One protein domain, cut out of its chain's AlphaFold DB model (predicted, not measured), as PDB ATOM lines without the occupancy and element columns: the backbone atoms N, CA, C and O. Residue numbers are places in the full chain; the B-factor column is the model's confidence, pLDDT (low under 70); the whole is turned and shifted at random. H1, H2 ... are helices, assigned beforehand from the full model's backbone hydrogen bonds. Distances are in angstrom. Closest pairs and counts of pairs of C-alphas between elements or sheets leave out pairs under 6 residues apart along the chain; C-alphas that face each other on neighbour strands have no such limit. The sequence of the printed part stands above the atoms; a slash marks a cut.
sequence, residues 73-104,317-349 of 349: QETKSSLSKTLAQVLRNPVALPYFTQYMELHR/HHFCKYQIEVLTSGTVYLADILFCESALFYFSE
ATOM      1  N   GLN A  73       7.645  23.979  -3.307       50.09
ATOM      2  CA  GLN A  73       6.189  23.876  -3.327       50.09
ATOM      3  C   GLN A  73       5.601  24.183  -4.714       50.09
ATOM      4  O   GLN A  73       4.654  23.503  -5.108       50.09
ATOM      5  N   GLU A  74       6.212  25.078  -5.501       51.88
ATOM      6  CA  GLU A  74       5.906  25.256  -6.937       51.88
ATOM      7  C   GLU A  74       6.068  23.944  -7.712       51.88
ATOM      8  O   GLU A  74       5.237  23.585  -8.544       51.88
ATOM      9  N   THR A  75       7.107  23.164  -7.394       53.78
ATOM     10  CA  THR A  75       7.333  21.860  -8.046       53.78
ATOM     11  C   THR A  75       6.281  20.803  -7.695       53.78
ATOM     12  O   THR A  75       6.153  19.817  -8.424       53.78
ATOM     13  N   LYS A  76       5.517  21.009  -6.613       60.41
ATOM     14  CA  LYS A  76       4.430  20.124  -6.164       60.41
ATOM     15  C   LYS A  76       3.055  20.579  -6.635       60.41
ATOM     16  O   LYS A  76       2.118  19.788  -6.571       60.41
ATOM     17  N   SER A  77       2.917  21.827  -7.075       66.50
ATOM     18  CA  SER A  77       1.662  22.311  -7.630       66.50
ATOM     19  C   SER A  77       1.435  21.674  -8.999       66.50
ATOM     20  O   SER A  77       2.263  21.742  -9.909       66.50
ATOM     21  N   SER A  78       0.273  21.063  -9.160       66.44
ATOM     22  CA  SER A  78      -0.238  20.633 -10.453       66.44
ATOM     23  C   SER A  78      -0.644  21.834 -11.313       66.44
ATOM     24  O   SER A  78      -0.825  21.666 -12.519       66.44
ATOM     25  N   LEU A  79      -0.770  23.037 -10.745       63.19
ATOM     26  CA  LEU A  79      -1.266  24.225 -11.444       63.19
ATOM     27  C   LEU A  79      -0.166  25.199 -11.895       63.19
ATOM     28  O   LEU A  79      -0.317  25.784 -12.967       63.19
ATOM     29  N   SER A  80       0.957  25.324 -11.177       58.53
ATOM     30  CA  SER A  80       2.133  26.064 -11.667       58.53
ATOM     31  C   SER A  80       3.037  25.140 -12.466       58.53
ATOM     32  O   SER A  80       3.829  24.383 -11.902       58.53
ATOM     33  N   LYS A  81       2.905  25.166 -13.792       64.56
ATOM     34  CA  LYS A  81       3.688  24.279 -14.644       64.56
ATOM     35  C   LYS A  81       4.668  25.027 -15.520       64.56
ATOM     36  O   LYS A  81       4.303  25.912 -16.280       64.56
ATOM     37  N   THR A  82       5.911  24.579 -15.452       83.06
ATOM     38  CA  THR A  82       6.879  24.678 -16.543       83.06
ATOM     39  C   THR A  82       6.441  23.765 -17.693       83.06
ATOM     40  O   THR A  82       5.738  22.769 -17.474       83.06
ATOM     41  N   LEU A  83       6.891  24.039 -18.922       86.00
ATOM     42  CA  LEU A  83       6.610  23.169 -20.071       86.00
ATOM     43  C   LEU A  83       7.022  21.712 -19.791       86.00
ATOM     44  O   LEU A  83       6.293  20.775 -20.118       86.00
ATOM     45  N   ALA A  84       8.145  21.514 -19.094       86.62
ATOM     46  CA  ALA A  84       8.631  20.196 -18.695       86.62
ATOM     47  C   ALA A  84       7.626  19.421 -17.822       86.62
ATOM     48  O   ALA A  84       7.457  18.214 -18.000       86.62
ATOM     49  N   GLN A  85       6.937  20.092 -16.896       85.19
ATOM     50  CA  GLN A  85       5.908  19.463 -16.060       85.19
ATOM     51  C   GLN A  85       4.616  19.187 -16.834       85.19
ATOM     52  O   GLN A  85       3.931  18.212 -16.529       85.19
ATOM     53  N   VAL A  86       4.265  20.012 -17.828       87.69
ATOM     54  CA  VAL A  86       3.102  19.753 -18.697       87.69
ATOM     55  C   VAL A  86       3.332  18.506 -19.545       87.69
ATOM     56  O   VAL A  86       2.479  17.621 -19.568       87.69
ATOM     57  N   LEU A  87       4.504  18.396 -20.175       89.81
ATOM     58  CA  LEU A  87       4.850  17.257 -21.029       89.81
ATOM     59  C   LEU A  87       4.970  15.937 -20.247       89.81
ATOM     60  O   LEU A  87       4.693  14.869 -20.789       89.81
ATOM     61  N   ARG A  88       5.335  16.010 -18.961       86.19
ATOM     62  CA  ARG A  88       5.438  14.871 -18.032       86.19
ATOM     63  C   ARG A  88       4.226  14.707 -17.122       86.19
ATOM     64  O   ARG A  88       4.352  14.084 -16.072       86.19
ATOM     65  N   ASN A  89       3.060  15.259 -17.445       85.25
ATOM     66  CA  ASN A  89       1.856  15.021 -16.648       85.25
ATOM     67  C   ASN A  89       0.729  14.469 -17.530       85.25
ATOM     68  O   ASN A  89       0.358  15.118 -18.509       85.25
ATOM     69  N   PRO A  90       0.144  13.306 -17.179       85.38
ATOM     70  CA  PRO A  90      -0.834  12.637 -18.032       85.38
ATOM     71  C   PRO A  90      -2.158  13.404 -18.149       85.38
ATOM     72  O   PRO A  90      -2.863  13.227 -19.137       85.38
ATOM     73  N   VAL A  91      -2.484  14.260 -17.175       86.81
ATOM     74  CA  VAL A  91      -3.700  15.087 -17.162       86.81
ATOM     75  C   VAL A  91      -3.496  16.377 -17.954       86.81
ATOM     76  O   VAL A  91      -4.394  16.809 -18.662       86.81
ATOM     77  N   ALA A  92      -2.310  16.993 -17.886       88.94
ATOM     78  CA  ALA A  92      -2.044  18.262 -18.575       88.94
ATOM     79  C   ALA A  92      -1.705  18.096 -20.064       88.94
ATOM     80  O   ALA A  92      -2.065  18.941 -20.884       88.94
ATOM     81  N   LEU A  93      -1.012  17.010 -20.418       92.00
ATOM     82  CA  LEU A  93      -0.542  16.761 -21.779       92.00
ATOM     83  C   LEU A  93      -1.658  16.775 -22.850       92.00
ATOM     84  O   LEU A  93      -1.425  17.363 -23.908       92.00
ATOM     85  N   PRO A  94      -2.857  16.196 -22.634       92.62
ATOM     86  CA  PRO A  94      -3.947  16.235 -23.610       92.62
ATOM     87  C   PRO A  94      -4.397  17.660 -23.945       92.62
ATOM     88  O   PRO A  94      -4.581  17.974 -25.118       92.62
ATOM     89  N   TYR A  95      -4.507  18.537 -22.943       93.38
ATOM     90  CA  TYR A  95      -4.891  19.938 -23.146       93.38
ATOM     91  C   TYR A  95      -3.845  20.706 -23.942       93.38
ATOM     92  O   TYR A  95      -4.188  21.464 -24.849       93.38
ATOM     93  N   PHE A  96      -2.568  20.484 -23.629       94.06
ATOM     94  CA  PHE A  96      -1.478  21.100 -24.375       94.06
ATOM     95  C   PHE A  96      -1.394  20.567 -25.808       94.06
ATOM     96  O   PHE A  96      -1.229  21.338 -26.748       94.06
ATOM     97  N   THR A  97      -1.585  19.261 -26.000       93.75
ATOM     98  CA  THR A  97      -1.595  18.641 -27.333       93.75
ATOM     99  C   THR A  97      -2.747  19.184 -28.179       93.75
ATOM    100  O   THR A  97      -2.524  19.563 -29.325       93.75
ATOM    101  N   GLN A  98      -3.951  19.309 -27.607       94.50
ATOM    102  CA  GLN A  98      -5.112  19.885 -28.288       94.50
ATOM    103  C   GLN A  98      -4.876  21.347 -28.690       94.50
ATOM    104  O   GLN A  98      -5.202  21.750 -29.808       94.50
ATOM    105  N   TYR A  99      -4.270  22.135 -27.799       95.12
ATOM    106  CA  TYR A  99      -3.856  23.498 -28.114       95.12
ATOM    107  C   TYR A  99      -2.867  23.513 -29.292       95.12
ATOM    108  O   TYR A  99      -3.088  24.196 -30.289       95.12
ATOM    109  N   MET A 100      -1.822  22.689 -29.250       94.50
ATOM    110  CA  MET A 100      -0.821  22.617 -30.320       94.50
ATOM    111  C   MET A 100      -1.405  22.112 -31.652       94.50
ATOM    112  O   MET A 100      -0.976  22.549 -32.720       94.50
ATOM    113  N   GLU A 101      -2.414  21.240 -31.626       94.38
ATOM    114  CA  GLU A 101      -3.152  20.782 -32.811       94.38
ATOM    115  C   GLU A 101      -3.970  21.906 -33.465       94.38
ATOM    116  O   GLU A 101      -3.940  22.074 -34.695       94.38
ATOM    117  N   LEU A 102      -4.627  22.736 -32.649       94.50
ATOM    118  CA  LEU A 102      -5.333  23.927 -33.120       94.50
ATOM    119  C   LEU A 102      -4.376  24.884 -33.844       94.50
ATOM    120  O   LEU A 102      -4.696  25.368 -34.930       94.50
ATOM    121  N   HIS A 103      -3.173  25.069 -33.299       92.31
ATOM    122  CA  HIS A 103      -2.118  25.904 -33.879       92.31
ATOM    123  C   HIS A 103      -1.295  25.210 -34.981       92.31
ATOM    124  O   HIS A 103      -0.360  25.806 -35.508       92.31
ATOM    125  N   ARG A 104      -1.639  23.972 -35.375       92.56
ATOM    126  CA  ARG A 104      -0.932  23.150 -36.385       92.56
ATOM    127  C   ARG A 104       0.513  22.761 -36.023       92.56
ATOM    128  O   ARG A 104       1.218  22.198 -36.863       92.56
ATOM    129  N   HIS A 317      -8.036  29.014 -23.344       91.81
ATOM    130  CA  HIS A 317      -9.150  28.251 -22.777       91.81
ATOM    131  C   HIS A 317      -8.793  26.782 -22.474       91.81
ATOM    132  O   HIS A 317      -9.463  26.152 -21.658       91.81
ATOM    133  N   HIS A 318      -7.756  26.222 -23.108       92.00
ATOM    134  CA  HIS A 318      -7.306  24.851 -22.846       92.00
ATOM    135  C   HIS A 318      -6.673  24.742 -21.461       92.00
ATOM    136  O   HIS A 318      -6.974  23.806 -20.724       92.00
ATOM    137  N   PHE A 319      -5.855  25.725 -21.082       89.94
ATOM    138  CA  PHE A 319      -5.250  25.756 -19.758       89.94
ATOM    139  C   PHE A 319      -6.285  26.044 -18.668       89.94
ATOM    140  O   PHE A 319      -6.260  25.400 -17.627       89.94
ATOM    141  N   CYS A 320      -7.269  26.906 -18.941       88.62
ATOM    142  CA  CYS A 320      -8.393  27.122 -18.025       88.62
ATOM    143  C   CYS A 320      -9.185  25.825 -17.762       88.62
ATOM    144  O   CYS A 320      -9.444  25.476 -16.613       88.62
ATOM    145  N   LYS A 321      -9.502  25.046 -18.807       89.81
ATOM    146  CA  LYS A 321     -10.153  23.732 -18.641       89.81
ATOM    147  C   LYS A 321      -9.317  22.773 -17.800       89.81
ATOM    148  O   LYS A 321      -9.858  22.130 -16.909       89.81
ATOM    149  N   TYR A 322      -8.011  22.720 -18.057       89.12
ATOM    150  CA  TYR A 322      -7.077  21.933 -17.260       89.12
ATOM    151  C   TYR A 322      -7.091  22.346 -15.778       89.12
ATOM    152  O   TYR A 322      -7.180  21.489 -14.902       89.12
ATOM    153  N   GLN A 323      -7.055  23.651 -15.487       86.75
ATOM    154  CA  GLN A 323      -7.127  24.162 -14.115       86.75
ATOM    155  C   GLN A 323      -8.435  23.756 -13.427       86.75
ATOM    156  O   GLN A 323      -8.404  23.283 -12.293       86.75
ATOM    157  N   ILE A 324      -9.570  23.881 -14.123       87.25
ATOM    158  CA  ILE A 324     -10.876  23.458 -13.604       87.25
ATOM    159  C   ILE A 324     -10.880  21.956 -13.317       87.25
ATOM    160  O   ILE A 324     -11.313  21.557 -12.241       87.25
ATOM    161  N   GLU A 325     -10.385  21.116 -14.230       88.25
ATOM    162  CA  GLU A 325     -10.332  19.666 -14.010       88.25
ATOM    163  C   GLU A 325      -9.497  19.323 -12.775       88.25
ATOM    164  O   GLU A 325      -9.950  18.563 -11.928       88.25
ATOM    165  N   VAL A 326      -8.317  19.926 -12.618       85.94
ATOM    166  CA  VAL A 326      -7.471  19.688 -11.440       85.94
ATOM    167  C   VAL A 326      -8.187  20.111 -10.159       85.94
ATOM    168  O   VAL A 326      -8.261  19.319  -9.220       85.94
ATOM    169  N   LEU A 327      -8.777  21.310 -10.131       83.94
ATOM    170  CA  LEU A 327      -9.493  21.831  -8.961       83.94
ATOM    171  C   LEU A 327     -10.773  21.046  -8.634       83.94
ATOM    172  O   LEU A 327     -11.249  21.084  -7.503       83.94
ATOM    173  N   THR A 328     -11.328  20.319  -9.603       86.75
ATOM    174  CA  THR A 328     -12.550  19.514  -9.437       86.75
ATOM    175  C   THR A 328     -12.281  18.008  -9.373       86.75
ATOM    176  O   THR A 328     -13.209  17.235  -9.149       86.75
ATOM    177  N   SER A 329     -11.019  17.577  -9.479       82.62
ATOM    178  CA  SER A 329     -10.602  16.164  -9.509       82.62
ATOM    179  C   SER A 329     -10.786  15.405  -8.184       82.62
ATOM    180  O   SER A 329     -10.510  14.209  -8.109       82.62
ATOM    181  N   GLY A 330     -11.245  16.080  -7.125       74.44
ATOM    182  CA  GLY A 330     -11.451  15.513  -5.787       74.44
ATOM    183  C   GLY A 330     -10.178  15.408  -4.938       74.44
ATOM    184  O   GLY A 330     -10.267  15.205  -3.730       74.44
ATOM    185  N   THR A 331      -9.003  15.610  -5.536       78.81
ATOM    186  CA  THR A 331      -7.711  15.696  -4.844       78.81
ATOM    187  C   THR A 331      -7.025  17.006  -5.207       78.81
ATOM    188  O   THR A 331      -6.336  17.089  -6.220       78.81
ATOM    189  N   VAL A 332      -7.226  18.032  -4.381       79.31
ATOM    190  CA  VAL A 332      -6.596  19.349  -4.543       79.31
ATOM    191  C   VAL A 332      -5.597  19.546  -3.415       79.31
ATOM    192  O   VAL A 332      -5.942  19.397  -2.241       79.31
ATOM    193  N   TYR A 333      -4.357  19.872  -3.757       81.62
ATOM    194  CA  TYR A 333      -3.326  20.174  -2.776       81.62
ATOM    195  C   TYR A 333      -3.311  21.668  -2.469       81.62
ATOM    196  O   TYR A 333      -3.623  22.505  -3.312       81.62
ATOM    197  N   LEU A 334      -2.855  22.031  -1.269       80.25
ATOM    198  CA  LEU A 334      -2.684  23.438  -0.895       80.25
ATOM    199  C   LEU A 334      -1.784  24.195  -1.892       80.25
ATOM    200  O   LEU A 334      -2.035  25.354  -2.194       80.25
ATOM    201  N   ALA A 335      -0.767  23.528  -2.446       80.00
ATOM    202  CA  ALA A 335       0.081  24.092  -3.496       80.00
ATOM    203  C   ALA A 335      -0.701  24.431  -4.784       80.00
ATOM    204  O   ALA A 335      -0.362  25.386  -5.473       80.00
ATOM    205  N   ASP A 336      -1.759  23.695  -5.117       80.94
ATOM    206  CA  ASP A 336      -2.584  24.011  -6.286       80.94
ATOM    207  C   ASP A 336      -3.306  25.345  -6.075       80.94
ATOM    208  O   ASP A 336      -3.256  26.220  -6.934       80.94
ATOM    209  N   ILE A 337      -3.886  25.547  -4.889       79.81
ATOM    210  CA  ILE A 337      -4.600  26.780  -4.538       79.81
ATOM    211  C   ILE A 337      -3.632  27.963  -4.448       79.81
ATOM    212  O   ILE A 337      -3.876  28.999  -5.055       79.81
ATOM    213  N   LEU A 338      -2.513  27.807  -3.731       77.75
ATOM    214  CA  LEU A 338      -1.559  28.898  -3.496       77.75
ATOM    215  C   LEU A 338      -0.887  29.409  -4.776       77.75
ATOM    216  O   LEU A 338      -0.574  30.592  -4.860       77.75
ATOM    217  N   PHE A 339      -0.657  28.533  -5.756       74.31
ATOM    218  CA  PHE A 339       0.031  28.885  -7.002       74.31
ATOM    219  C   PHE A 339      -0.912  29.104  -8.193       74.31
ATOM    220  O   PHE A 339      -0.455  29.360  -9.307       74.31
ATOM    221  N   CYS A 340      -2.227  29.034  -7.979       77.25
ATOM    222  CA  CYS A 340      -3.225  29.432  -8.962       77.25
ATOM    223  C   CYS A 340      -3.871  30.741  -8.507       77.25
ATOM    224  O   CYS A 340      -4.702  30.733  -7.607       77.25
ATOM    225  N   GLU A 341      -3.518  31.860  -9.146       75.25
ATOM    226  CA  GLU A 341      -4.016  33.200  -8.784       75.25
ATOM    227  C   GLU A 341      -5.552  33.255  -8.715       75.25
ATOM    228  O   GLU A 341      -6.117  33.768  -7.749       75.25
ATOM    229  N   SER A 342      -6.231  32.628  -9.681       73.81
ATOM    230  CA  SER A 342      -7.691  32.530  -9.704       73.81
ATOM    231  C   SER A 342      -8.251  31.777  -8.495       73.81
ATOM    232  O   SER A 342      -9.248  32.204  -7.930       73.81
ATOM    233  N   ALA A 343      -7.633  30.663  -8.086       77.12
ATOM    234  CA  ALA A 343      -8.104  29.866  -6.951       77.12
ATOM    235  C   ALA A 343      -7.745  30.509  -5.604       77.12
ATOM    236  O   ALA A 343      -8.540  30.452  -4.668       77.12
ATOM    237  N   LEU A 344      -6.569  31.136  -5.521       81.81
ATOM    238  CA  LEU A 344      -6.105  31.852  -4.339       81.81
ATOM    239  C   LEU A 344      -7.061  32.988  -3.975       81.81
ATOM    240  O   LEU A 344      -7.412  33.118  -2.806       81.81
ATOM    241  N   PHE A 345      -7.516  33.758  -4.972       80.50
ATOM    242  CA  PHE A 345      -8.478  34.843  -4.775       80.50
ATOM    243  C   PHE A 345      -9.732  34.358  -4.032       80.50
ATOM    244  O   PHE A 345     -10.027  34.861  -2.950       80.50
ATOM    245  N   TYR A 346     -10.394  33.312  -4.542       79.00
ATOM    246  CA  TYR A 346     -11.613  32.755  -3.939       79.00
ATOM    247  C   TYR A 346     -11.403  32.075  -2.581       79.00
ATOM    248  O   TYR A 346     -12.376  31.824  -1.881       79.00
ATOM    249  N   PHE A 347     -10.168  31.716  -2.223       76.50
ATOM    250  CA  PHE A 347      -9.861  31.125  -0.919       76.50
ATOM    251  C   PHE A 347      -9.505  32.182   0.138       76.50
ATOM    252  O   PHE A 347      -9.559  31.903   1.335       76.50
ATOM    253  N   SER A 348      -9.080  33.370  -0.299       79.69
ATOM    254  CA  SER A 348      -8.678  34.474   0.582       79.69
ATOM    255  C   SER A 348      -9.812  35.433   0.964       79.69
ATOM    256  O   SER A 348      -9.633  36.212   1.901       79.69
ATOM    257  N   GLU A 349     -10.939  35.378   0.249       64.62
ATOM    258  CA  GLU A 349     -12.202  36.072   0.556       64.62
ATOM    259  C   GLU A 349     -13.132  35.155   1.359       64.62
ATOM    260  O   GLU A 349     -13.689  35.633   2.377       64.62
TER     261      GLU A 349
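What this domain is: This is residues 73 to 104 and 317 to 349 of the 349 residues of the protein "A-kinase anchor protein 10, mitochondrial" of Notechis scutatus (mainland tiger snake) (UniProt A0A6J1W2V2). The longest helix, H3, stands in the middle of an elongated body, with H2 antiparallel to it at one end, offset so that the two overlap only in part, and the short helices H4 and H5 making a corner at the other end. The short H1 makes a corner with the beginning of H2, and the unnamed residues 73 to 82 run from the H4 end back to H1. The printed part has 65 residues with five named helices in the order H1, H2, H3, H4, H5, no named strand, and is of the class all helix. It is compact by its radius of gyration of the C-alphas, 12.1 A, and the C-alphas span 40 by 21 by 19 A.

Where its parts are: H3, residues 317 to 328, is 16.3 A long from first to last C-alpha, beginning at C-alpha 317 (-9.150, 28.251, -22.777). H2, residues 92 to 102, is 16.0 A long. H1 spans residues 83 to 87, with C-alpha 83 at (6.610, 23.169, -20.071). H4 spans residues 334 to 339. H5, residues 341 to 348, is 10.5 A long and ends at C-alpha 348 (-8.678, 34.474, 0.582).

How they stand to each other: H3 touches H2 with residues 318 to 322 alone, and the closest C-alphas are those of His 318 and Tyr 95, 5.5 A apart. The two helices run opposite ways at a shallow tilt of 19 degrees. H1 and H2 touch only at the corner by their link, with the C-alphas of Val 86 and Ala 92 closest at 5.4 A. H3 and H4 are close but not clearly touching: their closest C-alphas, Leu 327 and Asp 336, are 7.7 A apart, and they run opposite ways at a shallow tilt of 24 degrees. H4 and H5 touch only at the corner by their link, with the C-alphas of Ile 337 and Ala 343 closest at 5.3 A, and they run opposite ways at a steep tilt of 56 degrees. H3 and H5 are near each other, with 5 pairs of C-alphas within 10 A. H1 is apart from H3, H4 and H5, and H2 is apart from H4 and H5. Every O i to N i+4 pair is within hydrogen-bond range in H1, H2, H3 and H4; in H5, 3 of 4 are.

The domain as a whole: The two C-alphas farthest apart are those of Arg 104 and Glu 349, at 40.7 A. Residues 105 to 316 are not printed, and C-alphas 104 and 317 are 16.7 A apart across this cut. The links H1 to H2, H3 to H4 and H4 to H5 are tight. The mean pLDDT of the printed part is 81.6; residues 73 to 81 and residue 349, the chain's last, are under 70.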